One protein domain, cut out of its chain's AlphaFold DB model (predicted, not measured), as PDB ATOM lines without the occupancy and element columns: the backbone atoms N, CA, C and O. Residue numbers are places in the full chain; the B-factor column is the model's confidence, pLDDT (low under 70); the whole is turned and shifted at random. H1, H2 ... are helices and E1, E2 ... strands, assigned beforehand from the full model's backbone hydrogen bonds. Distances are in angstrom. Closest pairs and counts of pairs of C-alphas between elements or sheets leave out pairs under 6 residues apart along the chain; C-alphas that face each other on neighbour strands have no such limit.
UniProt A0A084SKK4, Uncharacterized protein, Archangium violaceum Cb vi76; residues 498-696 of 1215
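Overview. This is residues 498 to 696 of the 1215 residues of an uncharacterized protein of Archangium violaceum Cb vi76 (UniProt A0A084SKK4). A stack of helices stands at one end and a strongly twisted six-stranded sheet at the other, with H7 between them: H2, H3, H6 and H7 follow one another toward the sheet, mostly aligned, and H7 packs on both H6 and the sheet. H1 and H2 lie at the end far from the sheet. The 199 printed residues hold, in chain order, helices H1 to H6, strands E1 to E6 and helix H7; the class is mixed, helices and strands. The sheet's order is E4, E3, E2, E1, E5, E6, antiparallel but for the parallel pair E1 and E5. The whole is compact, with a radius of gyration of the C-alphas of 17.5 A and spans of 54 by 40 by 37 A.

Along the chain. H1 is residues 509 to 512, beginning at C-alpha 509 (5.722, -49.238, 50.396). H2 is residues 517 to 529, H3 538 to 550, H4 557 to 564 and H5 567 to 573. H6, residues 578 to 595, is 25.8 A long. E1 is residues 608 to 614. E2, residues 617 to 627, is 31.4 A long, and E3, residues 633 to 643, 30.4 A. E4 is residues 651 to 654, E5 666 to 672 and E6 677 to 682. H7, residues 683 to 690, ends at C-alpha 690 (7.307, -40.153, 25.861).

Arrangement. H1 touches H3 with residues 547 to 550 of H3 alone; the closest C-alphas, of His 509 and Arg 547, are 5.8 A apart. H2 and H3 form a helical hairpin and only just touch, with 3 pairs of C-alphas within 8 A, the closest those of Val 527 and Ala 541 at 6.6 A. H4 touches H2, closest at Gln 521 and Leu 560, whose C-alphas are 7.0 A apart. H3 touches H6 at a shallow tilt of 11 degrees, the same way; the C-alphas of Ala 546 and Leu 584 come within 4.3 A. H6 touches H7 at a shallow tilt of 12 degrees, opposite ways, closest at the C-alphas of Gly 585 and Glu 685, 4.0 A. H7 is on the sheet at a height over the sheet of 6.0 A, while H5 and H6 only graze it. E1 to E4 form a meander, each strand the antiparallel neighbour of the one before. N 614 and O 617 are 2.9 A apart across E1 and E2, N 622 and O 638 2.8 A across E2 and E3. E4 and E3 have no N and O within hydrogen-bond range. N 611 and O 670 are 2.8 A apart across E1 and E5, N 669 and O 679 2.7 A across the hairpin E5 and E6. In H2 to H7 every O i to N i+4 pair is within hydrogen-bond range; H1 is too short for one.

Size, cuts and confidence. The two C-alphas farthest apart, of Leu 514 and Arg 647, are 57.1 A apart. The printed part has no cut. The links H6 to E1 and E4 to E5 are long. Mean pLDDT of the printed part is 75.6; 52 residues are under 70, among them 596 to 603, 639 to 656 and 691 to 696.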
ATOM      1  N   ALA A 498      13.591 -29.983  52.153       90.19
ATOM      2  CA  ALA A 498      13.757 -29.964  50.699       90.19
ATOM      3  C   ALA A 498      15.241 -30.107  50.316       90.19
ATOM      4  O   ALA A 498      15.575 -30.757  49.330       90.19
ATOM      5  N   GLU A 499      16.127 -29.524  51.115       90.31
ATOM      6  CA  GLU A 499      17.575 -29.571  50.970       90.31
ATOM      7  C   GLU A 499      18.169 -30.919  51.400       90.31
ATOM      8  O   GLU A 499      19.156 -31.346  50.807       90.31
ATOM      9  N   GLU A 500      17.544 -31.594  52.371       91.12
ATOM     10  CA  GLU A 500      17.988 -32.871  52.953       91.12
ATOM     11  C   GLU A 500      16.834 -33.905  52.960       91.12
ATOM     12  O   GLU A 500      16.205 -34.159  53.998       91.12
ATOM     13  N   PRO A 501      16.471 -34.481  51.796       91.94
ATOM     14  CA  PRO A 501      15.343 -35.406  51.665       91.94
ATOM     15  C   PRO A 501      15.679 -36.857  52.060       91.94
ATOM     16  O   PRO A 501      14.810 -37.730  51.994       91.94
ATOM     17  N   GLU A 502      16.924 -37.162  52.431       88.81
ATOM     18  CA  GLU A 502      17.482 -38.516  52.512       88.81
ATOM     19  C   GLU A 502      16.705 -39.433  53.452       88.81
ATOM     20  O   GLU A 502      16.569 -40.627  53.168       88.81
ATOM     21  N   ALA A 503      16.151 -38.891  54.541       89.50
ATOM     22  CA  ALA A 503      15.342 -39.651  55.489       89.50
ATOM     23  C   ALA A 503      14.094 -40.273  54.829       89.50
ATOM     24  O   ALA A 503      13.680 -41.364  55.219       89.50
ATOM     25  N   LEU A 504      13.546 -39.639  53.785       92.12
ATOM     26  CA  LEU A 504      12.378 -40.123  53.041       92.12
ATOM     27  C   LEU A 504      12.750 -41.163  51.981       92.12
ATOM     28  O   LEU A 504      11.968 -42.072  51.717       92.12
ATOM     29  N   LEU A 505      13.941 -41.046  51.380       89.25
ATOM     30  CA  LEU A 505      14.329 -41.759  50.150       89.25
ATOM     31  C   LEU A 505      14.328 -43.287  50.241       89.25
ATOM     32  O   LEU A 505      14.391 -43.961  49.218       89.25
ATOM     33  N   GLY A 506      14.247 -43.867  51.431       86.25
ATOM     34  CA  GLY A 506      14.144 -45.316  51.572       86.25
ATOM     35  C   GLY A 506      13.065 -45.782  52.508       86.25
ATOM     36  O   GLY A 506      13.201 -46.842  53.104       86.25
ATOM     37  N   LEU A 507      11.985 -45.015  52.592       90.81
ATOM     38  CA  LEU A 507      10.729 -45.533  53.101       90.81
ATOM     39  C   LEU A 507      10.149 -46.560  52.116       90.81
ATOM     40  O   LEU A 507       9.969 -46.286  50.932       90.81
ATOM     41  N   ASP A 508       9.873 -47.762  52.598       88.19
ATOM     42  CA  ASP A 508       9.290 -48.861  51.831       88.19
ATOM     43  C   ASP A 508       7.770 -48.666  51.654       88.19
ATOM     44  O   ASP A 508       7.141 -47.877  52.371       88.19
ATOM     45  N   HIS A 509       7.148 -49.400  50.725       84.81
ATOM     46  CA  HIS A 509       5.722 -49.238  50.396       84.81
ATOM     47  C   HIS A 509       4.799 -49.391  51.615       84.81
ATOM     48  O   HIS A 509       3.809 -48.673  51.735       84.81
ATOM     49  N   GLU A 510       5.130 -50.291  52.545       83.06
ATOM     50  CA  GLU A 510       4.335 -50.527  53.758       83.06
ATOM     51  C   GLU A 510       4.313 -49.327  54.721       83.06
ATOM     52  O   GLU A 510       3.339 -49.142  55.450       83.06
ATOM     53  N   VAL A 511       5.371 -48.510  54.738       89.50
ATOM     54  CA  VAL A 511       5.445 -47.301  55.569       89.50
ATOM     55  C   VAL A 511       4.811 -46.126  54.834       89.50
ATOM     56  O   VAL A 511       4.035 -45.374  55.424       89.50
ATOM     57  N   LEU A 512       5.063 -46.012  53.530       91.25
ATOM     58  CA  LEU A 512       4.448 -44.993  52.677       91.25
ATOM     59  C   LEU A 512       2.922 -45.162  52.563       91.25
ATOM     60  O   LEU A 512       2.201 -44.171  52.439       91.25
ATOM     61  N   GLY A 513       2.412 -46.388  52.691       87.69
ATOM     62  CA  GLY A 513       0.979 -46.680  52.762       87.69
ATOM     63  C   GLY A 513       0.272 -46.079  53.983       87.69
ATOM     64  O   GLY A 513      -0.946 -45.932  53.967       87.69
ATOM     65  N   LEU A 514       1.016 -45.679  55.026       89.12
ATOM     66  CA  LEU A 514       0.467 -45.015  56.216       89.12
ATOM     67  C   LEU A 514       0.384 -43.491  56.088       89.12
ATOM     68  O   LEU A 514      -0.118 -42.832  57.003       89.12
ATOM     69  N   LEU A 515       0.894 -42.912  55.000       91.75
ATOM     70  CA  LEU A 515       0.789 -41.479  54.756       91.75
ATOM     71  C   LEU A 515      -0.683 -41.059  54.711       91.75
ATOM     72  O   LEU A 515      -1.468 -41.565  53.909       91.75
ATOM     73  N   THR A 516      -1.040 -40.068  55.524       91.19
ATOM     74  CA  THR A 516      -2.278 -39.310  55.298       91.19
ATOM     75  C   THR A 516      -2.166 -38.501  54.003       91.19
ATOM     76  O   THR A 516      -1.059 -38.177  53.567       91.19
ATOM     77  N   ALA A 517      -3.294 -38.098  53.410       85.81
ATOM     78  CA  ALA A 517      -3.294 -37.259  52.208       85.81
ATOM     79  C   ALA A 517      -2.422 -35.990  52.357       85.81
ATOM     80  O   ALA A 517      -1.642 -35.669  51.461       85.81
ATOM     81  N   GLY A 518      -2.486 -35.315  53.514       87.81
ATOM     82  CA  GLY A 518      -1.666 -34.132  53.800       87.81
ATOM     83  C   GLY A 518      -0.170 -34.440  53.931       87.81
ATOM     84  O   GLY A 518       0.657 -33.728  53.367       87.81
ATOM     85  N   GLN A 519       0.198 -35.531  54.611       93.62
ATOM     86  CA  GLN A 519       1.604 -35.950  54.718       93.62
ATOM     87  C   GLN A 519       2.173 -36.385  53.366       93.62
ATOM     88  O   GLN A 519       3.329 -36.106  53.064       93.62
ATOM     89  N   ARG A 520       1.356 -37.042  52.537       92.50
ATOM     90  CA  ARG A 520       1.726 -37.431  51.177       92.50
ATOM     91  C   ARG A 520       2.045 -36.200  50.334       92.50
ATOM     92  O   ARG A 520       3.075 -36.173  49.672       92.50
ATOM     93  N   GLN A 521       1.206 -35.168  50.412       87.12
ATOM     94  CA  GLN A 521       1.464 -33.893  49.750       87.12
ATOM     95  C   GLN A 521       2.757 -33.236  50.260       87.12
ATOM     96  O   GLN A 521       3.595 -32.863  49.446       87.12
ATOM     97  N   GLY A 522       2.961 -33.156  51.579       89.62
ATOM     98  CA  GLY A 522       4.180 -32.576  52.158       89.62
ATOM     99  C   GLY A 522       5.460 -33.320  51.753       89.62
ATOM    100  O   GLY A 522       6.466 -32.691  51.422       89.62
ATOM    101  N   LEU A 523       5.415 -34.655  51.688       93.38
ATOM    102  CA  LEU A 523       6.523 -35.478  51.194       93.38
ATOM    103  C   LEU A 523       6.847 -35.141  49.733       93.38
ATOM    104  O   LEU A 523       8.007 -34.907  49.394       93.38
ATOM    105  N   LEU A 524       5.830 -35.066  48.868       89.50
ATOM    106  CA  LEU A 524       6.018 -34.689  47.467       89.50
ATOM    107  C   LEU A 524       6.594 -33.284  47.342       89.50
ATOM    108  O   LEU A 524       7.522 -33.089  46.572       89.50
ATOM    109  N   GLU A 525       6.082 -32.310  48.090       88.25
ATOM    110  CA  GLU A 525       6.599 -30.939  48.080       88.25
ATOM    111  C   GLU A 525       8.070 -30.882  48.506       88.25
ATOM    112  O   GLU A 525       8.849 -30.156  47.892       88.25
ATOM    113  N   THR A 526       8.464 -31.706  49.476       91.50
ATOM    114  CA  THR A 526       9.852 -31.838  49.937       91.50
ATOM    115  C   THR A 526      10.758 -32.354  48.814       91.50
ATOM    116  O   THR A 526      11.722 -31.691  48.431       91.50
ATOM    117  N   VAL A 527      10.408 -33.494  48.207       91.06
ATOM    118  CA  VAL A 527      11.219 -34.137  47.153       91.06
ATOM    119  C   VAL A 527      11.218 -33.326  45.857       91.06
ATOM    120  O   VAL A 527      12.252 -33.152  45.213       91.06
ATOM    121  N   LEU A 528      10.050 -32.818  45.460       87.88
ATOM    122  CA  LEU A 528       9.875 -32.066  44.223       87.88
ATOM    123  C   LEU A 528      10.403 -30.643  44.342       87.88
ATOM    124  O   LEU A 528      10.756 -30.074  43.313       87.88
ATOM    125  N   GLY A 529      10.389 -30.044  45.536       83.88
ATOM    126  CA  GLY A 529      10.822 -28.673  45.808       83.88
ATOM    127  C   GLY A 529      12.338 -28.516  45.886       83.88
ATOM    128  O   GLY A 529      12.843 -27.465  45.487       83.88
ATOM    129  N   GLY A 530      13.035 -29.564  46.333       83.81
ATOM    130  CA  GLY A 530      14.479 -29.604  46.548       83.81
ATOM    131  C   GLY A 530      15.343 -29.934  45.324       83.81
ATOM    132  O   GLY A 530      14.828 -30.183  44.230       83.81
ATOM    133  N   PRO A 531      16.680 -29.976  45.495       86.00
ATOM    134  CA  PRO A 531      17.618 -30.369  44.445       86.00
ATOM    135  C   PRO A 531      17.649 -31.884  44.193       86.00
ATOM    136  O   PRO A 531      18.359 -32.304  43.281       86.00
ATOM    137  N   ALA A 532      16.890 -32.689  44.951       86.88
ATOM    138  CA  ALA A 532      16.892 -34.155  44.915       86.88
ATOM    139  C   ALA A 532      16.852 -34.708  43.481       86.88
ATOM    140  O   ALA A 532      17.778 -35.397  43.066       86.88
ATOM    141  N   LEU A 533      15.867 -34.274  42.682       82.50
ATOM    142  CA  LEU A 533      15.662 -34.684  41.282       82.50
ATOM    143  C   LEU A 533      16.717 -34.170  40.284       82.50
ATOM    144  O   LEU A 533      16.648 -34.482  39.100       82.50
ATOM    145  N   THR A 534      17.657 -33.341  40.729       81.31
ATOM    146  CA  THR A 534      18.726 -32.748  39.902       81.31
ATOM    147  C   THR A 534      20.125 -33.024  40.454       81.31
ATOM    148  O   THR A 534      21.104 -32.463  39.966       81.31
ATOM    149  N   SER A 535      20.216 -33.840  41.502       84.44
ATOM    150  CA  SER A 535      21.449 -34.155  42.222       84.44
ATOM    151  C   SER A 535      21.846 -35.615  42.001       84.44
ATOM    152  O   SER A 535      21.185 -36.335  41.256       84.44
ATOM    153  N   ALA A 536      22.890 -36.076  42.695       82.00
ATOM    154  CA  ALA A 536      23.232 -37.497  42.745       82.00
ATOM    155  C   ALA A 536      22.092 -38.377  43.304       82.00
ATOM    156  O   ALA A 536      22.090 -39.568  43.044       82.00
ATOM    157  N   LEU A 537      21.115 -37.784  44.009       85.38
ATOM    158  CA  LEU A 537      19.951 -38.467  44.591       85.38
ATOM    159  C   LEU A 537      18.757 -38.595  43.626       85.38
ATOM    160  O   LEU A 537      17.646 -38.922  44.052       85.38
ATOM    161  N   ALA A 538      18.927 -38.237  42.347       84.69
ATOM    162  CA  ALA A 538      17.811 -38.168  41.404       84.69
ATOM    163  C   ALA A 538      17.125 -39.528  41.236       84.69
ATOM    164  O   ALA A 538      15.897 -39.587  41.194       84.69
ATOM    165  N   GLN A 539      17.897 -40.615  41.211       83.50
ATOM    166  CA  GLN A 539      17.354 -41.959  41.077       83.50
ATOM    167  C   GLN A 539      16.477 -42.335  42.276       83.50
ATOM    168  O   GLN A 539      15.311 -42.690  42.108       83.50
ATOM    169  N   GLU A 540      17.000 -42.190  43.488       86.19
ATOM    170  CA  GLU A 540      16.316 -42.554  44.725       86.19
ATOM    171  C   GLU A 540      15.086 -41.677  44.965       86.19
ATOM    172  O   GLU A 540      14.059 -42.152  45.458       86.19
ATOM    173  N   ALA A 541      15.164 -40.401  44.584       89.25
ATOM    174  CA  ALA A 541      14.038 -39.483  44.625       89.25
ATOM    175  C   ALA A 541      12.899 -39.957  43.714       89.25
ATOM    176  O   ALA A 541      11.742 -39.947  44.134       89.25
ATOM    177  N   VAL A 542      13.195 -40.428  42.502       86.31
ATOM    178  CA  VAL A 542      12.158 -40.949  41.601       86.31
ATOM    179  C   VAL A 542      11.615 -42.294  42.071       86.31
ATOM    180  O   VAL A 542      10.401 -42.497  42.043       86.31
ATOM    181  N   GLU A 543      12.468 -43.183  42.577       86.62
ATOM    182  CA  GLU A 543      12.020 -44.433  43.196       86.62
ATOM    183  C   GLU A 543      11.083 -44.169  44.381       86.62
ATOM    184  O   GLU A 543      10.084 -44.867  44.551       86.62
ATOM    185  N   LEU A 544      11.367 -43.159  45.212       91.25
ATOM    186  CA  LEU A 544      10.469 -42.737  46.287       91.25
ATOM    187  C   LEU A 544       9.127 -42.244  45.729       91.25
ATOM    188  O   LEU A 544       8.080 -42.665  46.216       91.25
ATOM    189  N   LEU A 545       9.138 -41.394  44.698       90.69
ATOM    190  CA  LEU A 545       7.908 -40.903  44.068       90.69
ATOM    191  C   LEU A 545       7.058 -42.054  43.513       90.69
ATOM    192  O   LEU A 545       5.850 -42.082  43.740       90.69
ATOM    193  N   ALA A 546       7.680 -43.027  42.844       88.12
ATOM    194  CA  ALA A 546       6.984 -44.199  42.318       88.12
ATOM    195  C   ALA A 546       6.366 -45.043  43.440       88.12
ATOM    196  O   ALA A 546       5.211 -45.459  43.341       88.12
ATOM    197  N   ARG A 547       7.089 -45.236  44.549       90.12
ATOM    198  CA  ARG A 547       6.563 -45.956  45.713       90.12
ATOM    199  C   ARG A 547       5.413 -45.230  46.388       90.12
ATOM    200  O   ARG A 547       4.431 -45.882  46.725       90.12
ATOM    201  N   VAL A 548       5.508 -43.908  46.544       91.81
ATOM    202  CA  VAL A 548       4.428 -43.070  47.089       91.81
ATOM    203  C   VAL A 548       3.176 -43.203  46.233       91.81
ATOM    204  O   VAL A 548       2.084 -43.366  46.770       91.81
ATOM    205  N   VAL A 549       3.330 -43.170  44.908       88.88
ATOM    206  CA  VAL A 549       2.231 -43.376  43.962       88.88
ATOM    207  C   VAL A 549       1.605 -44.756  44.140       88.88
ATOM    208  O   VAL A 549       0.403 -44.841  44.375       88.88
ATOM    209  N   ALA A 550       2.415 -45.814  44.113       84.44
ATOM    210  CA  ALA A 550       1.946 -47.191  44.254       84.44
ATOM    211  C   ALA A 550       1.346 -47.502  45.638       84.44
ATOM    212  O   ALA A 550       0.530 -48.405  45.762       84.44
ATOM    213  N   SER A 551       1.742 -46.780  46.691       86.44
ATOM    214  CA  SER A 551       1.227 -46.972  48.053       86.44
ATOM    215  C   SER A 551       0.063 -46.037  48.402       86.44
ATOM    216  O   SER A 551      -0.313 -45.936  49.571       86.44
ATOM    217  N   THR A 552      -0.461 -45.266  47.448       88.56
ATOM    218  CA  THR A 552      -1.549 -44.314  47.705       88.56
ATOM    219  C   THR A 552      -2.893 -45.021  47.651       88.56
ATOM    220  O   THR A 552      -3.194 -45.563  46.600       88.56
ATOM    221  N   PRO A 553      -3.740 -44.982  48.697       85.94
ATOM    222  CA  PRO A 553      -5.086 -45.549  48.638       85.94
ATOM    223  C   PRO A 553      -5.889 -45.027  47.441       85.94
ATOM    224  O   PRO A 553      -5.725 -43.878  47.021       85.94
ATOM    225  N   ALA A 554      -6.764 -45.868  46.890       81.38
ATOM    226  CA  ALA A 554      -7.567 -45.551  45.711       81.38
ATOM    227  C   ALA A 554      -8.375 -44.246  45.877       81.38
ATOM    228  O   ALA A 554      -8.429 -43.420  44.964       81.38
ATOM    229  N   GLU A 555      -8.943 -44.035  47.066       80.81
ATOM    230  CA  GLU A 555      -9.716 -42.856  47.459       80.81
ATOM    231  C   GLU A 555      -8.877 -41.569  47.539       80.81
ATOM    232  O   GLU A 555      -9.361 -40.482  47.214       80.81
ATOM    233  N   ASP A 556      -7.597 -41.690  47.892       84.25
ATOM    234  CA  ASP A 556      -6.668 -40.567  48.030       84.25
ATOM    235  C   ASP A 556      -5.969 -40.217  46.710       84.25
ATOM    236  O   ASP A 556      -5.383 -39.134  46.563       84.25
ATOM    237  N   PHE A 557      -6.010 -41.126  45.735       86.06
ATOM    238  CA  PHE A 557      -5.239 -41.007  44.504       86.06
ATOM    239  C   PHE A 557      -5.592 -39.755  43.697       86.06
ATOM    240  O   PHE A 557      -4.707 -39.118  43.135       86.06
ATOM    241  N   ALA A 558      -6.853 -39.313  43.709       83.25
ATOM    242  CA  ALA A 558      -7.275 -38.095  43.009       83.25
ATOM    243  C   ALA A 558      -6.634 -36.804  43.569       83.25
ATOM    244  O   ALA A 558      -6.493 -35.804  42.860       83.25
ATOM    245  N   ALA A 559      -6.272 -36.769  44.856       83.19
ATOM    246  CA  ALA A 559      -5.543 -35.639  45.440       83.19
ATOM    247  C   ALA A 559      -4.055 -35.679  45.057       83.19
ATOM    248  O   ALA A 559      -3.473 -34.649  44.699       83.19
ATOM    249  N   LEU A 560      -3.466 -36.878  45.062       85.50
ATOM    250  CA  LEU A 560      -2.099 -37.105  44.600       85.50
ATOM    251  C   LEU A 560      -1.935 -36.738  43.120       85.50
ATOM    252  O   LEU A 560      -1.033 -35.980  42.769       85.50
ATOM    253  N   GLU A 561      -2.837 -37.229  42.272       86.44
ATOM    254  CA  GLU A 561      -2.898 -36.933  40.843       86.44
ATOM    255  C   GLU A 561      -2.864 -35.423  40.612       86.44
ATOM    256  O   GLU A 561      -1.985 -34.941  39.909       86.44
ATOM    257  N   ARG A 562      -3.736 -34.644  41.268       85.19
ATOM    258  CA  ARG A 562      -3.750 -33.175  41.135       85.19
ATOM    259  C   ARG A 562      -2.406 -32.522  41.473       85.19
ATOM    260  O   ARG A 562      -2.029 -31.547  40.827       85.19
ATOM    261  N   THR A 563      -1.683 -33.063  42.452       85.00
ATOM    262  CA  THR A 563      -0.360 -32.564  42.861       85.00
ATOM    263  C   THR A 563       0.703 -32.875  41.807       85.00
ATOM    264  O   THR A 563       1.424 -31.973  41.376       85.00
ATOM    265  N   LEU A 564       0.763 -34.123  41.330       84.56
ATOM    266  CA  LEU A 564       1.684 -34.547  40.264       84.56
ATOM    267  C   LEU A 564       1.394 -33.833  38.940       84.56
ATOM    268  O   LEU A 564       2.307 -33.499  38.186       84.56
ATOM    269  N   MET A 565       0.120 -33.529  38.704       83.69
ATOM    270  CA  MET A 565      -0.374 -32.812  37.536       83.69
ATOM    271  C   MET A 565      -0.192 -31.301  37.618       83.69
ATOM    272  O   MET A 565      -0.465 -30.604  36.644       83.69
ATOM    273  N   HIS A 566       0.318 -30.760  38.725       84.81
ATOM    274  CA  HIS A 566       0.645 -29.345  38.773       84.81
ATOM    275  C   HIS A 566       1.700 -29.020  37.691       84.81
ATOM    276  O   HIS A 566       2.758 -29.652  37.672       84.81
ATOM    277  N   PRO A 567       1.510 -28.008  36.814       80.44
ATOM    278  CA  PRO A 567       2.362 -27.821  35.633       80.44
ATOM    279  C   PRO A 567       3.864 -27.688  35.922       80.44
ATOM    280  O   PRO A 567       4.694 -28.094  35.111       80.44
ATOM    281  N   LYS A 568       4.239 -27.124  37.081       81.69
ATOM    282  CA  LYS A 568       5.649 -27.047  37.506       81.69
ATOM    283  C   LYS A 568       6.218 -28.415  37.893       81.69
ATOM    284  O   LYS A 568       7.382 -28.670  37.608       81.69
ATOM    285  N   VAL A 569       5.409 -29.253  38.540       83.50
ATOM    286  CA  VAL A 569       5.778 -30.605  38.976       83.50
ATOM    287  C   VAL A 569       5.879 -31.509  37.760       83.50
ATOM    288  O   VAL A 569       6.938 -32.069  37.507       83.50
ATOM    289  N   LEU A 570       4.836 -31.533  36.933       83.56
ATOM    290  CA  LEU A 570       4.793 -32.352  35.732       83.56
ATOM    291  C   LEU A 570       5.965 -32.056  34.781       83.56
ATOM    292  O   LEU A 570       6.625 -32.974  34.315       83.56
ATOM    293  N   ARG A 571       6.319 -30.780  34.564       81.81
ATOM    294  CA  ARG A 571       7.508 -30.414  33.765       81.81
ATOM    295  C   ARG A 571       8.836 -30.862  34.377       81.81
ATOM    296  O   ARG A 571       9.797 -31.009  33.633       81.81
ATOM    297  N   ARG A 572       8.928 -31.001  35.704       81.62
ATOM    298  CA  ARG A 572      10.117 -31.556  36.374       81.62
ATOM    299  C   ARG A 572      10.171 -33.071  36.188       81.62
ATOM    300  O   ARG A 572      11.224 -33.575  35.828       81.62
ATOM    301  N   LEU A 573       9.040 -33.763  36.333       81.56
ATOM    302  CA  LEU A 573       8.945 -35.213  36.122       81.56
ATOM    303  C   LEU A 573       9.253 -35.615  34.667       81.56
ATOM    304  O   LEU A 573       9.985 -36.570  34.427       81.56
ATOM    305  N   LEU A 574       8.797 -34.825  33.690       79.00
ATOM    306  CA  LEU A 574       9.105 -35.021  32.265       79.00
ATOM    307  C   LEU A 574      10.582 -34.765  31.898       79.00
ATOM    308  O   LEU A 574      10.966 -34.982  30.757       79.00
ATOM    309  N   ARG A 575      11.421 -34.281  32.826       79.12
ATOM    310  CA  ARG A 575      12.868 -34.061  32.607       79.12
ATOM    311  C   ARG A 575      13.760 -35.147  33.213       79.12
ATOM    312  O   ARG A 575      14.974 -35.034  33.100       79.12
ATOM    313  N   LEU A 576      13.171 -36.119  33.902       72.06
ATOM    314  CA  LEU A 576      13.893 -37.246  34.496       72.06
ATOM    315  C   LEU A 576      14.473 -38.162  33.403       72.06
ATOM    316  O   LEU A 576      14.045 -38.107  32.253       72.06
ATOM    317  N   GLU A 577      15.455 -38.994  33.746       67.56
ATOM    318  CA  GLU A 577      16.091 -39.907  32.789       67.56
ATOM    319  C   GLU A 577      15.392 -41.280  32.763       67.56
ATOM    320  O   GLU A 577      14.780 -41.711  33.742       67.56
ATOM    321  N   GLY A 578      15.454 -41.966  31.618       65.50
ATOM    322  CA  GLY A 578      14.464 -42.973  31.207       65.50
ATOM    323  C   GLY A 578      14.023 -44.032  32.230       65.50
ATOM    324  O   GLY A 578      12.849 -44.051  32.605       65.50
ATOM    325  N   PRO A 579      14.918 -44.872  32.786       64.19
ATOM    326  CA  PRO A 579      14.510 -45.964  33.681       64.19
ATOM    327  C   PRO A 579      13.646 -45.497  34.866       64.19
ATOM    328  O   PRO A 579      12.742 -46.200  35.319       64.19
ATOM    329  N   GLN A 580      13.895 -44.274  35.332       70.00
ATOM    330  CA  GLN A 580      13.219 -43.648  36.459       70.00
ATOM    331  C   GLN A 580      11.802 -43.174  36.065       70.00
ATOM    332  O   GLN A 580      10.851 -43.321  36.835       70.00
ATOM    333  N   GLN A 581      11.619 -42.671  34.839       72.44
ATOM    334  CA  GLN A 581      10.316 -42.248  34.310       72.44
ATOM    335  C   GLN A 581       9.365 -43.420  34.087       72.44
ATOM    336  O   GLN A 581       8.193 -43.351  34.472       72.44
ATOM    337  N   ALA A 582       9.876 -44.505  33.501       73.62
ATOM    338  CA  ALA A 582       9.097 -45.709  33.248       73.62
ATOM    339  C   ALA A 582       8.528 -46.300  34.547       73.62
ATOM    340  O   ALA A 582       7.353 -46.677  34.580       73.62
ATOM    341  N   LEU A 583       9.326 -46.318  35.620       75.31
ATOM    342  CA  LEU A 583       8.915 -46.797  36.940       75.31
ATOM    343  C   LEU A 583       7.761 -45.962  37.524       75.31
ATOM    344  O   LEU A 583       6.741 -46.511  37.943       75.31
ATOM    345  N   LEU A 584       7.892 -44.632  37.515       82.50
ATOM    346  CA  LEU A 584       6.857 -43.726  38.023       82.50
ATOM    347  C   LEU A 584       5.564 -43.807  37.197       82.50
ATOM    348  O   LEU A 584       4.469 -43.812  37.761       82.50
ATOM    349  N   GLY A 585       5.686 -43.906  35.870       80.38
ATOM    350  CA  GLY A 585       4.546 -44.077  34.971       80.38
ATOM    351  C   GLY A 585       3.788 -45.382  35.226       80.38
ATOM    352  O   GLY A 585       2.563 -45.366  35.320       80.38
ATOM    353  N   GLN A 586       4.500 -46.497  35.414       76.19
ATOM    354  CA  GLN A 586       3.883 -47.789  35.742       76.19
ATOM    355  C   GLN A 586       3.132 -47.738  37.070       76.19
ATOM    356  O   GLN A 586       1.970 -48.139  37.129       76.19
ATOM    357  N   ALA A 587       3.770 -47.205  38.117       79.88
ATOM    358  CA  ALA A 587       3.132 -47.039  39.418       79.88
ATOM    359  C   ALA A 587       1.842 -46.213  39.303       79.88
ATOM    360  O   ALA A 587       0.816 -46.575  39.877       79.88
ATOM    361  N   PHE A 588       1.870 -45.132  38.516       85.00
ATOM    362  CA  PHE A 588       0.702 -44.283  38.308       85.00
ATOM    363  C   PHE A 588      -0.431 -45.015  37.587       85.00
ATOM    364  O   PHE A 588      -1.580 -44.917  38.011       85.00
ATOM    365  N   THR A 589      -0.129 -45.772  36.532       78.75
ATOM    366  CA  THR A 589      -1.142 -46.544  35.804       78.75
ATOM    367  C   THR A 589      -1.768 -47.630  36.658       78.75
ATOM    368  O   THR A 589      -2.990 -47.754  36.666       78.75
ATOM    369  N   LEU A 590      -0.961 -48.382  37.410       75.69
ATOM    370  CA  LEU A 590      -1.480 -49.394  38.327       75.69
ATOM    371  C   LEU A 590      -2.435 -48.762  39.344       75.69
ATOM    372  O   LEU A 590      -3.534 -49.272  39.560       75.69
ATOM    373  N   GLN A 591      -2.077 -47.598  39.888       80.62
ATOM    374  CA  GLN A 591      -2.934 -46.932  40.859       80.62
ATOM    375  C   GLN A 591      -4.171 -46.281  40.234       80.62
ATOM    376  O   GLN A 591      -5.242 -46.239  40.845       80.62
ATOM    377  N   ALA A 592      -4.076 -45.818  38.991       79.00
ATOM    378  CA  ALA A 592      -5.229 -45.354  38.235       79.00
ATOM    379  C   ALA A 592      -6.236 -46.484  37.966       79.00
ATOM    380  O   ALA A 592      -7.431 -46.239  38.122       79.00
ATOM    381  N   LEU A 593      -5.765 -47.699  37.634       71.62
ATOM    382  CA  LEU A 593      -6.613 -48.897  37.484       71.62
ATOM    383  C   LEU A 593      -7.336 -49.222  38.785       71.62
ATOM    384  O   LEU A 593      -8.541 -49.453  38.780       71.62
ATOM    385  N   ALA A 594      -6.607 -49.210  39.901       71.94
ATOM    386  CA  ALA A 594      -7.174 -49.527  41.207       71.94
ATOM    387  C   ALA A 594      -8.229 -48.499  41.655       71.94
ATOM    388  O   ALA A 594      -9.191 -48.837  42.338       71.94
ATOM    389  N   SER A 595      -8.059 -47.232  41.270       74.44
ATOM    390  CA  SER A 595      -8.884 -46.123  41.758       74.44
ATOM    391  C   SER A 595     -10.073 -45.759  40.867       74.44
ATOM    392  O   SER A 595     -10.957 -45.021  41.309       74.44
ATOM    393  N   ALA A 596     -10.083 -46.180  39.602       66.88
ATOM    394  CA  ALA A 596     -11.201 -45.986  38.683       66.88
ATOM    395  C   ALA A 596     -11.527 -47.328  38.016       66.88
ATOM    396  O   ALA A 596     -10.705 -47.799  37.230       66.88
ATOM    397  N   PRO A 597     -12.708 -47.930  38.271       57.66
ATOM    398  CA  PRO A 597     -13.117 -49.107  37.522       57.66
ATOM    399  C   PRO A 597     -13.127 -48.747  36.036       57.66
ATOM    400  O   PRO A 597     -13.753 -47.762  35.637       57.66
ATOM    401  N   LEU A 598     -12.383 -49.514  35.238       55.59
ATOM    402  CA  LEU A 598     -12.392 -49.396  33.785       55.59
ATOM    403  C   LEU A 598     -13.852 -49.496  33.316       55.59
ATOM    404  O   LEU A 598     -14.481 -50.527  33.571       55.59
ATOM    405  N   PRO A 599     -14.422 -48.479  32.645       52.16
ATOM    406  CA  PRO A 599     -15.608 -48.737  31.853       52.16
ATOM    407  C   PRO A 599     -15.203 -49.798  30.826       52.16
ATOM    408  O   PRO A 599     -14.213 -49.621  30.114       52.16
ATOM    409  N   LEU A 600     -15.919 -50.925  30.790       52.56
ATOM    410  CA  LEU A 600     -15.775 -51.964  29.761       52.56
ATOM    411  C   LEU A 600     -16.328 -51.451  28.421       52.56
ATOM    412  O   LEU A 600     -17.133 -52.108  27.765       52.56
ATOM    413  N   ASP A 601     -15.931 -50.244  28.035       53.25
ATOM    414  CA  ASP A 601     -16.101 -49.790  26.676       53.25
ATOM    415  C   ASP A 601     -15.233 -50.695  25.784       53.25
ATOM    416  O   ASP A 601     -14.178 -51.173  26.226       53.25
ATOM    417  N   PRO A 602     -15.648 -50.971  24.536       61.22
ATOM    418  CA  PRO A 602     -14.810 -51.698  23.592       61.22
ATOM    419  C   PRO A 602     -13.410 -51.076  23.588       61.22
ATOM    420  O   PRO A 602     -13.292 -49.853  23.573       61.22
ATOM    421  N   LEU A 603     -12.340 -51.878  23.569       60.19
ATOM    422  CA  LEU A 603     -10.955 -51.369  23.503       60.19
ATOM    423  C   LEU A 603     -10.752 -50.359  22.357       60.19
ATOM    424  O   LEU A 603      -9.851 -49.528  22.391       60.19
ATOM    425  N   GLU A 604     -11.597 -50.446  21.335       71.69
ATOM    426  CA  GLU A 604     -11.685 -49.575  20.164       71.69
ATOM    427  C   GLU A 604     -12.295 -48.192  20.435       71.69
ATOM    428  O   GLU A 604     -12.065 -47.271  19.658       71.69
ATOM    429  N   ALA A 605     -13.036 -48.026  21.530       72.81
ATOM    430  CA  ALA A 605     -13.631 -46.762  21.956       72.81
ATOM    431  C   ALA A 605     -12.664 -45.885  22.775       72.81
ATOM    432  O   ALA A 605     -12.922 -44.692  22.960       72.81
ATOM    433  N   LEU A 606     -11.549 -46.449  23.256       77.31
ATOM    434  CA  LEU A 606     -10.509 -45.693  23.951       77.31
ATOM    435  C   LEU A 606      -9.694 -44.838  22.961       77.31
ATOM    436  O   LEU A 606      -9.437 -45.281  21.840       77.31
ATOM    437  N   PRO A 607      -9.227 -43.638  23.361       80.94
ATOM    438  CA  PRO A 607      -8.262 -42.865  22.584       80.94
ATOM    439  C   PRO A 607      -7.058 -43.730  22.186       80.94
ATOM    440  O   PRO A 607      -6.364 -44.258  23.052       80.94
ATOM    441  N   GLY A 608      -6.827 -43.892  20.883       77.50
ATOM    442  CA  GLY A 608      -5.696 -44.645  20.341       77.50
ATOM    443  C   GLY A 608      -4.472 -43.756  20.127       77.50
ATOM    444  O   GLY A 608      -4.595 -42.656  19.588       77.50
ATOM    445  N   VAL A 609      -3.295 -44.233  20.528       77.38
ATOM    446  CA  VAL A 609      -1.994 -43.621  20.243       77.38
ATOM    447  C   VAL A 609      -1.061 -44.695  19.701       77.38
ATOM    448  O   VAL A 609      -0.799 -45.702  20.343       77.38
ATOM    449  N   GLU A 610      -0.529 -44.478  18.515       78.69
ATOM    450  CA  GLU A 610       0.489 -45.353  17.938       78.69
ATOM    451  C   GLU A 610       1.863 -44.884  18.433       78.69
ATOM    452  O   GLU A 610       2.126 -43.681  18.475       78.69
ATOM    453  N   LEU A 611       2.736 -45.812  18.823       69.81
ATOM    454  CA  LEU A 611       4.107 -45.550  19.261       69.81
ATOM    455  C   LEU A 611       5.077 -46.559  18.650       69.81
ATOM    456  O   LEU A 611       4.736 -47.710  18.410       69.81
ATOM    457  N   GLY A 612       6.330 -46.163  18.462       65.38
ATOM    458  CA  GLY A 612       7.353 -47.061  17.923       65.38
ATOM    459  C   GLY A 612       7.348 -47.083  16.398       65.38
ATOM    460  O   GLY A 612       6.960 -46.105  15.763       65.38
ATOM    461  N   ARG A 613       7.857 -48.158  15.792       64.88
ATOM    462  CA  ARG A 613       8.139 -48.195  14.352       64.88
ATOM    463  C   ARG A 613       7.276 -49.209  13.609       64.88
ATOM    464  O   ARG A 613       7.453 -50.413  13.783       64.88
ATOM    465  N   GLN A 614       6.416 -48.725  12.716       66.62
ATOM    466  CA  GLN A 614       5.638 -49.538  11.782       66.62
ATOM    467  C   GLN A 614       6.222 -49.381  10.374       66.62
ATOM    468  O   GLN A 614       5.933 -48.437   9.642       66.62
ATOM    469  N   GLY A 615       7.115 -50.298   9.992       71.31
ATOM    470  CA  GLY A 615       7.819 -50.217   8.711       71.31
ATOM    471  C   GLY A 615       8.720 -48.977   8.610       71.31
ATOM    472  O   GLY A 615       9.770 -48.898   9.255       71.31
ATOM    473  N   GLU A 616       8.333 -48.023   7.765       62.41
ATOM    474  CA  GLU A 616       9.010 -46.735   7.565       62.41
ATOM    475  C   GLU A 616       8.445 -45.619   8.462       62.41
ATOM    476  O   GLU A 616       9.018 -44.543   8.533       62.41
ATOM    477  N   GLU A 617       7.363 -45.848   9.204       56.44
ATOM    478  CA  GLU A 617       6.741 -44.821  10.046       56.44
ATOM    479  C   GLU A 617       7.218 -44.959  11.495       56.44
ATOM    480  O   GLU A 617       7.199 -46.048  12.065       56.44
ATOM    481  N   SER A 618       7.714 -43.868  12.076       62.62
ATOM    482  CA  SER A 618       8.030 -43.748  13.499       62.62
ATOM    483  C   SER A 618       6.959 -42.895  14.155       62.62
ATOM    484  O   SER A 618       6.812 -41.714  13.852       62.62
ATOM    485  N   HIS A 619       6.199 -43.497  15.049       64.25
ATOM    486  CA  HIS A 619       5.148 -42.829  15.787       64.25
ATOM    487  C   HIS A 619       5.774 -42.348  17.098       64.25
ATOM    488  O   HIS A 619       6.119 -43.140  17.979       64.25
ATOM    489  N   LEU A 620       6.039 -41.045  17.163       69.38
ATOM    490  CA  LEU A 620       6.545 -40.355  18.342       69.38
ATOM    491  C   LEU A 620       5.391 -39.648  19.050       69.38
ATOM    492  O   LEU A 620       4.297 -39.506  18.506       69.38
ATOM    493  N   LEU A 621       5.646 -39.152  20.255       74.25
ATOM    494  CA  LEU A 621       4.638 -38.454  21.034       74.25
ATOM    495  C   LEU A 621       5.163 -37.121  21.535       74.25
ATOM    496  O   LEU A 621       6.188 -37.054  22.206       74.25
ATOM    497  N   ASN A 622       4.418 -36.065  21.244       76.56
ATOM    498  CA  ASN A 622       4.564 -34.782  21.900       76.56
ATOM    499  C   ASN A 622       3.533 -34.673  23.026       76.56
ATOM    500  O   ASN A 622       2.376 -35.063  22.864       76.56
ATOM    501  N   VAL A 623       3.941 -34.119  24.160       76.56
ATOM    502  CA  VAL A 623       3.078 -33.936  25.326       76.56
ATOM    503  C   VAL A 623       2.971 -32.448  25.614       76.56
ATOM    504  O   VAL A 623       3.932 -31.806  26.040       76.56
ATOM    505  N   VAL A 624       1.776 -31.898  25.428       82.31
ATOM    506  CA  VAL A 624       1.456 -30.515  25.778       82.31
ATOM    507  C   VAL A 624       0.620 -30.506  27.054       82.31
ATOM    508  O   VAL A 624      -0.397 -31.185  27.161       82.31
ATOM    509  N   VAL A 625       1.055 -29.722  28.039       82.38
ATOM    510  CA  VAL A 625       0.357 -29.556  29.320       82.38
ATOM    511  C   VAL A 625      -0.470 -28.274  29.267       82.38
ATOM    512  O   VAL A 625       0.097 -27.179  29.250       82.38
ATOM    513  N   GLU A 626      -1.796 -28.400  29.269       81.94
ATOM    514  CA  GLU A 626      -2.734 -27.274  29.254       81.94
ATOM    515  C   GLU A 626      -3.430 -27.102  30.602       81.94
ATOM    516  O   GLU A 626      -3.707 -28.071  31.307       81.94
ATOM    517  N   ARG A 627      -3.758 -25.854  30.948       79.19
ATOM    518  CA  ARG A 627      -4.578 -25.535  32.119       79.19
ATOM    519  C   ARG A 627      -5.947 -25.067  31.651       79.19
ATOM    520  O   ARG A 627      -6.031 -24.168  30.816       79.19
ATOM    521  N   THR A 628      -7.010 -25.659  32.172       77.44
ATOM    522  CA  THR A 628      -8.379 -25.251  31.855       77.44
ATOM    523  C   THR A 628      -8.766 -23.992  32.633       77.44
ATOM    524  O   THR A 628      -8.163 -23.655  33.656       77.44
ATOM    525  N   GLY A 629      -9.834 -23.320  32.193       68.19
ATOM    526  CA  GLY A 629     -10.442 -22.214  32.943       68.19
ATOM    527  C   GLY A 629     -10.978 -22.615  34.328       68.19
ATOM    528  O   GLY A 629     -11.131 -21.745  35.178       68.19
ATOM    529  N   SER A 630     -11.210 -23.914  34.580       70.12
ATOM    530  CA  SER A 630     -11.573 -24.469  35.897       70.12
ATOM    531  C   SER A 630     -10.372 -24.702  36.824       70.12
ATOM    532  O   SER A 630     -10.558 -25.006  37.997       70.12
ATOM    533  N   GLY A 631      -9.139 -24.547  36.325       66.00
ATOM    534  CA  GLY A 631      -7.907 -24.806  37.071       66.00
ATOM    535  C   GLY A 631      -7.368 -26.234  36.942       66.00
ATOM    536  O   GLY A 631      -6.258 -26.484  37.422       66.00
ATOM    537  N   ASP A 632      -8.090 -27.125  36.256       71.62
ATOM    538  CA  ASP A 632      -7.669 -28.499  35.974       71.62
ATOM    539  C   ASP A 632      -6.515 -28.526  34.964       71.62
ATOM    540  O   ASP A 632      -6.381 -27.643  34.112       71.62
ATOM    541  N   THR A 633      -5.661 -29.547  35.055       78.69
ATOM    542  CA  THR A 633      -4.571 -29.758  34.093       78.69
ATOM    543  C   THR A 633      -4.942 -30.893  33.149       78.69
ATOM    544  O   THR A 633      -5.273 -31.987  33.602       78.69
ATOM    545  N   LEU A 634      -4.881 -30.629  31.845       85.00
ATOM    546  CA  LEU A 634      -5.136 -31.609  30.794       85.00
ATOM    547  C   LEU A 634      -3.844 -31.912  30.036       85.00
ATOM    548  O   LEU A 634      -3.039 -31.018  29.761       85.00
ATOM    549  N   LEU A 635      -3.668 -33.185  29.690       84.31
ATOM    550  CA  LEU A 635      -2.600 -33.663  28.826       84.31
ATOM    551  C   LEU A 635      -3.119 -33.707  27.399       84.31
ATOM    552  O   LEU A 635      -4.102 -34.383  27.102       84.31
ATOM    553  N   ARG A 636      -2.457 -32.991  26.506       85.06
ATOM    554  CA  ARG A 636      -2.683 -33.125  25.077       85.06
ATOM    555  C   ARG A 636      -1.542 -33.905  24.475       85.06
ATOM    556  O   ARG A 636      -0.395 -33.466  24.498       85.06
ATOM    557  N   LEU A 637      -1.886 -35.070  23.962       80.38
ATOM    558  CA  LEU A 637      -0.963 -35.952  23.291       80.38
ATOM    559  C   LEU A 637      -1.029 -35.609  21.808       80.38
ATOM    560  O   LEU A 637      -2.090 -35.690  21.195       80.38
ATOM    561  N   GLY A 638       0.081 -35.150  21.249       76.38
ATOM    562  CA  GLY A 638       0.244 -34.980  19.815       76.38
ATOM    563  C   GLY A 638       1.018 -36.175  19.294       76.38
ATOM    564  O   GLY A 638       2.233 -36.195  19.495       76.38
ATOM    565  N   PRO A 639       0.373 -37.172  18.663       64.94
ATOM    566  CA  PRO A 639       1.101 -38.164  17.896       64.94
ATOM    567  C   PRO A 639       1.898 -37.402  16.846       64.94
ATOM    568  O   PRO A 639       1.348 -36.720  15.979       64.94
ATOM    569  N   VAL A 640       3.211 -37.467  16.965       56.28
ATOM    570  CA  VAL A 640       4.104 -36.961  15.945       56.28
ATOM    571  C   VAL A 640       4.401 -38.162  15.075       56.28
ATOM    572  O   VAL A 640       5.293 -38.961  15.364       56.28
ATOM    573  N   ARG A 641       3.612 -38.316  14.013       61.72
ATOM    574  CA  ARG A 641       3.939 -39.292  12.982       61.72
ATOM    575  C   ARG A 641       5.148 -38.753  12.244       61.72
ATOM    576  O   ARG A 641       5.055 -37.799  11.481       61.72
ATOM    577  N   GLN A 642       6.298 -39.345  12.520       51.81
ATOM    578  CA  GLN A 642       7.482 -39.173  11.708       51.81
ATOM    579  C   GLN A 642       7.490 -40.268  10.668       51.81
ATOM    580  O   GLN A 642       7.951 -41.386  10.895       51.81
ATOM    581  N   ARG A 643       6.990 -39.933   9.488       44.81
ATOM    582  CA  ARG A 643       7.137 -40.819   8.349       44.81
ATOM    583  C   ARG A 643       8.585 -40.759   7.881       44.81
ATOM    584  O   ARG A 643       9.009 -39.765   7.293       44.81
ATOM    585  N   PHE A 644       9.358 -41.805   8.157       44.50
ATOM    586  CA  PHE A 644      10.658 -42.004   7.525       44.50
ATOM    587  C   PHE A 644      10.437 -42.629   6.162       44.50
ATOM    588  O   PHE A 644      10.852 -43.754   5.896       44.50
ATOM    589  N   GLU A 645       9.794 -41.869   5.282       40.16
ATOM    590  CA  GLU A 645       9.786 -42.212   3.874       40.16
ATOM    591  C   GLU A 645      11.242 -42.346   3.427       40.16
ATOM    592  O   GLU A 645      12.094 -41.528   3.800       40.16
ATOM    593  N   ALA A 646      11.539 -43.365   2.619       35.31
ATOM    594  CA  ALA A 646      12.868 -43.689   2.090       35.31
ATOM    595  C   ALA A 646      13.622 -42.531   1.373       35.31
ATOM    596  O   ALA A 646      14.669 -42.764   0.760       35.31
ATOM    597  N   ARG A 647      13.077 -41.302   1.401       31.36
ATOM    598  CA  ARG A 647      13.579 -40.019   0.902       31.36
ATOM    599  C   ARG A 647      13.131 -38.830   1.779       31.36
ATOM    600  O   ARG A 647      12.338 -38.001   1.370       31.36
ATOM    601  N   TYR A 648      13.704 -38.702   2.959       33.28
ATOM    602  CA  TYR A 648      14.202 -37.424   3.471       33.28
ATOM    603  C   TYR A 648      13.388 -36.140   3.275       33.28
ATOM    604  O   TYR A 648      13.787 -35.229   2.556       33.28
ATOM    605  N   LEU A 649      12.329 -36.027   4.051       28.42
ATOM    606  CA  LEU A 649      12.269 -35.183   5.244       28.42
ATOM    607  C   LEU A 649      11.509 -36.038   6.272       28.42
ATOM    608  O   LEU A 649      10.672 -36.841   5.862       28.42
ATOM    609  N   SER A 650      11.762 -35.909   7.579       30.08
ATOM    610  CA  SER A 650      10.706 -36.297   8.519       30.08
ATOM    611  C   SER A 650       9.568 -35.328   8.223       30.08
ATOM    612  O   SER A 650       9.637 -34.159   8.605       30.08
ATOM    613  N   SER A 651       8.571 -35.777   7.467       36.53
ATOM    614  CA  SER A 651       7.270 -35.135   7.521       36.53
ATOM    615  C   SER A 651       6.821 -35.331   8.960       36.53
ATOM    616  O   SER A 651       6.441 -36.433   9.349       36.53
ATOM    617  N   THR A 652       7.028 -34.314   9.792       44.47
ATOM    618  CA  THR A 652       6.318 -34.197  11.055       44.47
ATOM    619  C   THR A 652       4.950 -33.673  10.685       44.47
ATOM    620  O   THR A 652       4.717 -32.466  10.666       44.47
ATOM    621  N   GLU A 653       4.060 -34.595  10.338       48.94
ATOM    622  CA  GLU A 653       2.642 -34.307  10.440       48.94
ATOM    623  C   GLU A 653       2.342 -34.264  11.933       48.94
ATOM    624  O   GLU A 653       2.175 -35.294  12.592       48.94
ATOM    625  N   GLU A 654       2.356 -33.049  12.486       51.97
ATOM    626  CA  GLU A 654       1.706 -32.807  13.763       51.97
ATOM    627  C   GLU A 654       0.236 -33.136  13.554       51.97
ATOM    628  O   GLU A 654      -0.521 -32.388  12.929       51.97
ATOM    629  N   GLN A 655      -0.157 -34.311  14.032       61.78
ATOM    630  CA  GLN A 655      -1.562 -34.625  14.108       61.78
ATOM    631  C   GLN A 655      -2.219 -33.642  15.072       61.78
ATOM    632  O   GLN A 655      -1.567 -33.172  16.015       61.78
ATOM    633  N   PRO A 656      -3.501 -33.305  14.845       67.50
ATOM    634  CA  PRO A 656      -4.234 -32.485  15.786       67.50
ATOM    635  C   PRO A 656      -4.038 -33.069  17.179       67.50
ATOM    636  O   PRO A 656      -4.246 -34.266  17.392       67.50
ATOM    637  N   LEU A 657      -3.592 -32.210  18.102       70.38
ATOM    638  CA  LEU A 657      -3.460 -32.577  19.501       70.38
ATOM    639  C   LEU A 657      -4.735 -33.298  19.915       70.38
ATOM    640  O   LEU A 657      -5.838 -32.825  19.606       70.38
ATOM    641  N   SER A 658      -4.578 -34.413  20.628       75.25
ATOM    642  CA  SER A 658      -5.707 -35.097  21.230       75.25
ATOM    643  C   SER A 658      -6.592 -34.070  21.932       75.25
ATOM    644  O   SER A 658      -6.131 -33.015  22.404       75.25
ATOM    645  N   ARG A 659      -7.883 -34.386  22.075       84.50
ATOM    646  CA  ARG A 659      -8.667 -33.676  23.086       84.50
ATOM    647  C   ARG A 659      -7.899 -33.731  24.407       84.50
ATOM    648  O   ARG A 659      -7.170 -34.693  24.649       84.50
ATOM    649  N   GLY A 660      -8.033 -32.698  25.230       84.56
ATOM    650  CA  GLY A 660      -7.387 -32.698  26.536       84.56
ATOM    651  C   GLY A 660      -7.799 -33.951  27.305       84.56
ATOM    652  O   GLY A 660      -8.982 -34.133  27.594       84.56
ATOM    653  N   LEU A 661      -6.827 -34.819  27.559       86.12
ATOM    654  CA  LEU A 661      -6.998 -36.051  28.306       86.12
ATOM    655  C   LEU A 661      -6.758 -35.760  29.779       86.12
ATOM    656  O   LEU A 661      -5.856 -34.996  30.147       86.12
ATOM    657  N   ARG A 662      -7.567 -36.372  30.638       84.00
ATOM    658  CA  ARG A 662      -7.281 -36.379  32.077       84.00
ATOM    659  C   ARG A 662      -6.136 -37.348  32.351       84.00
ATOM    660  O   ARG A 662      -5.953 -38.311  31.618       84.00
ATOM    661  N   ALA A 663      -5.370 -37.122  33.413       82.44
ATOM    662  CA  ALA A 663      -4.195 -37.947  33.692       82.44
ATOM    663  C   ALA A 663      -4.532 -39.431  33.893       82.44
ATOM    664  O   ALA A 663      -3.807 -40.278  33.384       82.44
ATOM    665  N   ARG A 664      -5.662 -39.737  34.543       81.62
ATOM    666  CA  ARG A 664      -6.221 -41.097  34.697       81.62
ATOM    667  C   ARG A 664      -6.986 -41.643  33.494       81.62
ATOM    668  O   ARG A 664      -7.521 -42.743  33.567       81.62
ATOM    669  N   GLU A 665      -7.102 -40.876  32.419       85.19
ATOM    670  CA  GLU A 665      -7.831 -41.325  31.243       85.19
ATOM    671  C   GLU A 665      -7.059 -42.425  30.509       85.19
ATOM    672  O   GLU A 665      -5.848 -42.308  30.303       85.19
ATOM    673  N   TRP A 666      -7.767 -43.495  30.146       83.44
ATOM    674  CA  TRP A 666      -7.200 -44.658  29.472       83.44
ATOM    675  C   TRP A 666      -6.905 -44.356  28.013       83.44
ATOM    676  O   TRP A 666      -7.743 -43.807  27.301       83.44
ATOM    677  N   VAL A 667      -5.716 -44.751  27.574       81.56
ATOM    678  CA  VAL A 667      -5.249 -44.617  26.201       81.56
ATOM    679  C   VAL A 667      -4.800 -45.993  25.727       81.56
ATOM    680  O   VAL A 667      -4.022 -46.684  26.395       81.56
ATOM    681  N   ARG A 668      -5.304 -46.406  24.567       85.31
ATOM    682  CA  ARG A 668      -4.830 -47.596  23.871       85.31
ATOM    683  C   ARG A 668      -3.556 -47.231  23.128       85.31
ATOM    684  O   ARG A 668      -3.588 -46.376  22.255       85.31
ATOM    685  N   VAL A 669      -2.451 -47.882  23.463       80.88
ATOM    686  CA  VAL A 669      -1.155 -47.655  22.832       80.88
ATOM    687  C   VAL A 669      -0.768 -48.836  21.971       80.88
ATOM    688  O   VAL A 669      -0.568 -49.940  22.470       80.88
ATOM    689  N   GLU A 670      -0.632 -48.599  20.679       80.75
ATOM    690  CA  GLU A 670      -0.152 -49.596  19.730       80.75
ATOM    691  C   GLU A 670       1.360 -49.424  19.587       80.75
ATOM    692  O   GLU A 670       1.835 -48.463  18.990       80.75
ATOM    693  N   LEU A 671       2.129 -50.320  20.210       75.56
ATOM    694  CA  LEU A 671       3.584 -50.358  20.107       75.56
ATOM    695  C   LEU A 671       3.976 -51.139  18.858       75.56
ATOM    696  O   LEU A 671       3.841 -52.363  18.797       75.56
ATOM    697  N   HIS A 672       4.514 -50.433  17.880       69.75
ATOM    698  CA  HIS A 672       5.015 -51.013  16.650       69.75
ATOM    699  C   HIS A 672       6.504 -51.376  16.801       69.75
ATOM    700  O   HIS A 672       7.336 -50.560  17.207       69.75
ATOM    701  N   GLY A 673       6.838 -52.630  16.494       64.12
ATOM    702  CA  GLY A 673       8.170 -53.227  16.623       64.12
ATOM    703  C   GLY A 673       8.228 -54.596  15.924       64.12
ATOM    704  O   GLY A 673       7.285 -54.931  15.206       64.12
ATOM    705  N   PRO A 674       9.295 -55.406  16.113       55.31
ATOM    706  CA  PRO A 674       9.405 -56.746  15.511       55.31
ATOM    707  C   PRO A 674       8.207 -57.645  15.837       55.31
ATOM    708  O   PRO A 674       7.784 -58.450  15.015       55.31
ATOM    709  N   THR A 675       7.645 -57.455  17.029       55.22
ATOM    710  CA  THR A 675       6.366 -58.000  17.469       55.22
ATOM    711  C   THR A 675       5.475 -56.829  17.894       55.22
ATOM    712  O   THR A 675       5.753 -56.199  18.917       55.22
ATOM    713  N   PRO A 676       4.439 -56.474  17.109       69.94
ATOM    714  CA  PRO A 676       3.486 -55.440  17.495       69.94
ATOM    715  C   PRO A 676       2.784 -55.819  18.802       69.94
ATOM    716  O   PRO A 676       2.397 -56.973  18.988       69.94
ATOM    717  N   GLN A 677       2.617 -54.859  19.707       67.56
ATOM    718  CA  GLN A 677       1.936 -55.073  20.983       67.56
ATOM    719  C   GLN A 677       0.957 -53.940  21.253       67.56
ATOM    720  O   GLN A 677       1.342 -52.775  21.261       67.56
ATOM    721  N   THR A 678      -0.288 -54.273  21.570       76.00
ATOM    722  CA  THR A 678      -1.236 -53.293  22.103       76.00
ATOM    723  C   THR A 678      -1.124 -53.274  23.620       76.00
ATOM    724  O   THR A 678      -1.229 -54.313  24.273       76.00
ATOM    725  N   ARG A 679      -0.903 -52.093  24.196       75.62
ATOM    726  CA  ARG A 679      -0.871 -51.863  25.642       75.62
ATOM    727  C   ARG A 679      -1.930 -50.850  26.031       75.62
ATOM    728  O   ARG A 679      -2.173 -49.888  25.313       75.62
ATOM    729  N   LEU A 680      -2.538 -51.043  27.189       75.81
ATOM    730  CA  LEU A 680      -3.373 -50.028  27.818       75.81
ATOM    731  C   LEU A 680      -2.527 -49.293  28.845       75.81
ATOM    732  O   LEU A 680      -1.865 -49.927  29.664       75.81
ATOM    733  N   MET A 681      -2.549 -47.968  28.792       78.19
ATOM    734  CA  MET A 681      -1.890 -47.123  29.781       78.19
ATOM    735  C   MET A 681      -2.695 -45.857  30.035       78.19
ATOM    736  O   MET A 681      -3.581 -45.493  29.264       78.19
ATOM    737  N   THR A 682      -2.391 -45.182  31.135       83.00
ATOM    738  CA  THR A 682      -2.957 -43.861  31.406       83.00
ATOM    739  C   THR A 682      -2.288 -42.785  30.554       83.00
ATOM    740  O   THR A 682      -1.120 -42.913  30.174       83.00
ATOM    741  N   ALA A 683      -2.993 -41.680  30.297       85.50
ATOM    742  CA  ALA A 683      -2.424 -40.531  29.594       85.50
ATOM    743  C   ALA A 683      -1.155 -39.986  30.282       85.50
ATOM    744  O   ALA A 683      -0.240 -39.527  29.596       85.50
ATOM    745  N   LEU A 684      -1.067 -40.059  31.618       82.62
ATOM    746  CA  LEU A 684       0.132 -39.642  32.348       82.62
ATOM    747  C   LEU A 684       1.295 -40.635  32.222       82.62
ATOM    748  O   LEU A 684       2.422 -40.190  32.028       82.62
ATOM    749  N   GLU A 685       1.060 -41.950  32.296       81.38
ATOM    750  CA  GLU A 685       2.129 -42.933  32.049       81.38
ATOM    751  C   GLU A 685       2.717 -42.758  30.652       81.38
ATOM    752  O   GLU A 685       3.936 -42.722  30.483       81.38
ATOM    753  N   LEU A 686       1.844 -42.609  29.661       83.00
ATOM    754  CA  LEU A 686       2.232 -42.383  28.281       83.00
ATOM    755  C   LEU A 686       3.049 -41.091  28.130       83.00
ATOM    756  O   LEU A 686       4.085 -41.089  27.468       83.00
ATOM    757  N   ALA A 687       2.633 -40.014  28.801       81.81
ATOM    758  CA  ALA A 687       3.364 -38.755  28.810       81.81
ATOM    759  C   ALA A 687       4.759 -38.866  29.450       81.81
ATOM    760  O   ALA A 687       5.717 -38.319  28.908       81.81
ATOM    761  N   LEU A 688       4.879 -39.580  30.575       75.56
ATOM    762  CA  LEU A 688       6.152 -39.803  31.271       75.56
ATOM    763  C   LEU A 688       7.105 -40.698  30.472       75.56
ATOM    764  O   LEU A 688       8.306 -40.474  30.496       75.56
ATOM    765  N   ARG A 689       6.593 -41.691  29.739       72.62
ATOM    766  CA  ARG A 689       7.417 -42.539  28.858       72.62
ATOM    767  C   ARG A 689       7.846 -41.820  27.580       72.62
ATOM    768  O   ARG A 689       8.914 -42.087  27.048       72.62
ATOM    769  N   ALA A 690       7.023 -40.905  27.079       70.50
ATOM    770  CA  ALA A 690       7.307 -40.153  25.861       70.50
ATOM    771  C   ALA A 690       8.414 -39.098  26.007       70.50
ATOM    772  O   ALA A 690       8.968 -38.664  24.998       70.50
ATOM    773  N   SER A 691       8.760 -38.683  27.229       60.78
ATOM    774  CA  SER A 691       9.908 -37.797  27.461       60.78
ATOM    775  C   SER A 691      11.268 -38.465  27.230       60.78
ATOM    776  O   SER A 691      12.272 -37.757  27.136       60.78
ATOM    777  N   GLU A 692      11.314 -39.787  27.043       56.94
ATOM    778  CA  GLU A 692      12.504 -40.540  26.631       56.94
ATOM    779  C   GLU A 692      12.792 -40.420  25.124       56.94
ATOM    780  O   GLU A 692      12.865 -41.415  24.401       56.94
ATOM    781  N   ALA A 693      12.978 -39.206  24.609       45.12
ATOM    782  CA  ALA A 693      13.489 -39.040  23.249       45.12
ATOM    783  C   ALA A 693      14.958 -39.527  23.161       45.12
ATOM    784  O   ALA A 693      15.898 -38.759  23.346       45.12
ATOM    785  N   ASP A 694      15.119 -40.826  22.901       47.50
ATOM    786  CA  ASP A 694      16.270 -41.554  22.350       47.50
ATOM    787  C   ASP A 694      17.666 -41.162  22.894       47.50
ATOM    788  O   ASP A 694      18.533 -40.613  22.200       47.50
ATOM    789  N   SER A 695      17.914 -41.490  24.166       38.84
ATOM    790  CA  SER A 695      19.202 -41.288  24.851       38.84
ATOM    791  C   SER A 695      20.368 -42.043  24.191       38.84
ATOM    792  O   SER A 695      21.507 -41.566  24.220       38.84
ATOM    793  N   GLY A 696      20.096 -43.167  23.518       41.03
ATOM    794  CA  GLY A 696      21.090 -43.915  22.743       41.03
ATOM    795  C   GLY A 696      21.581 -43.158  21.505       41.03
ATOM    796  O   GLY A 696      22.764 -43.223  21.160       41.03
TER     797      GLY A 696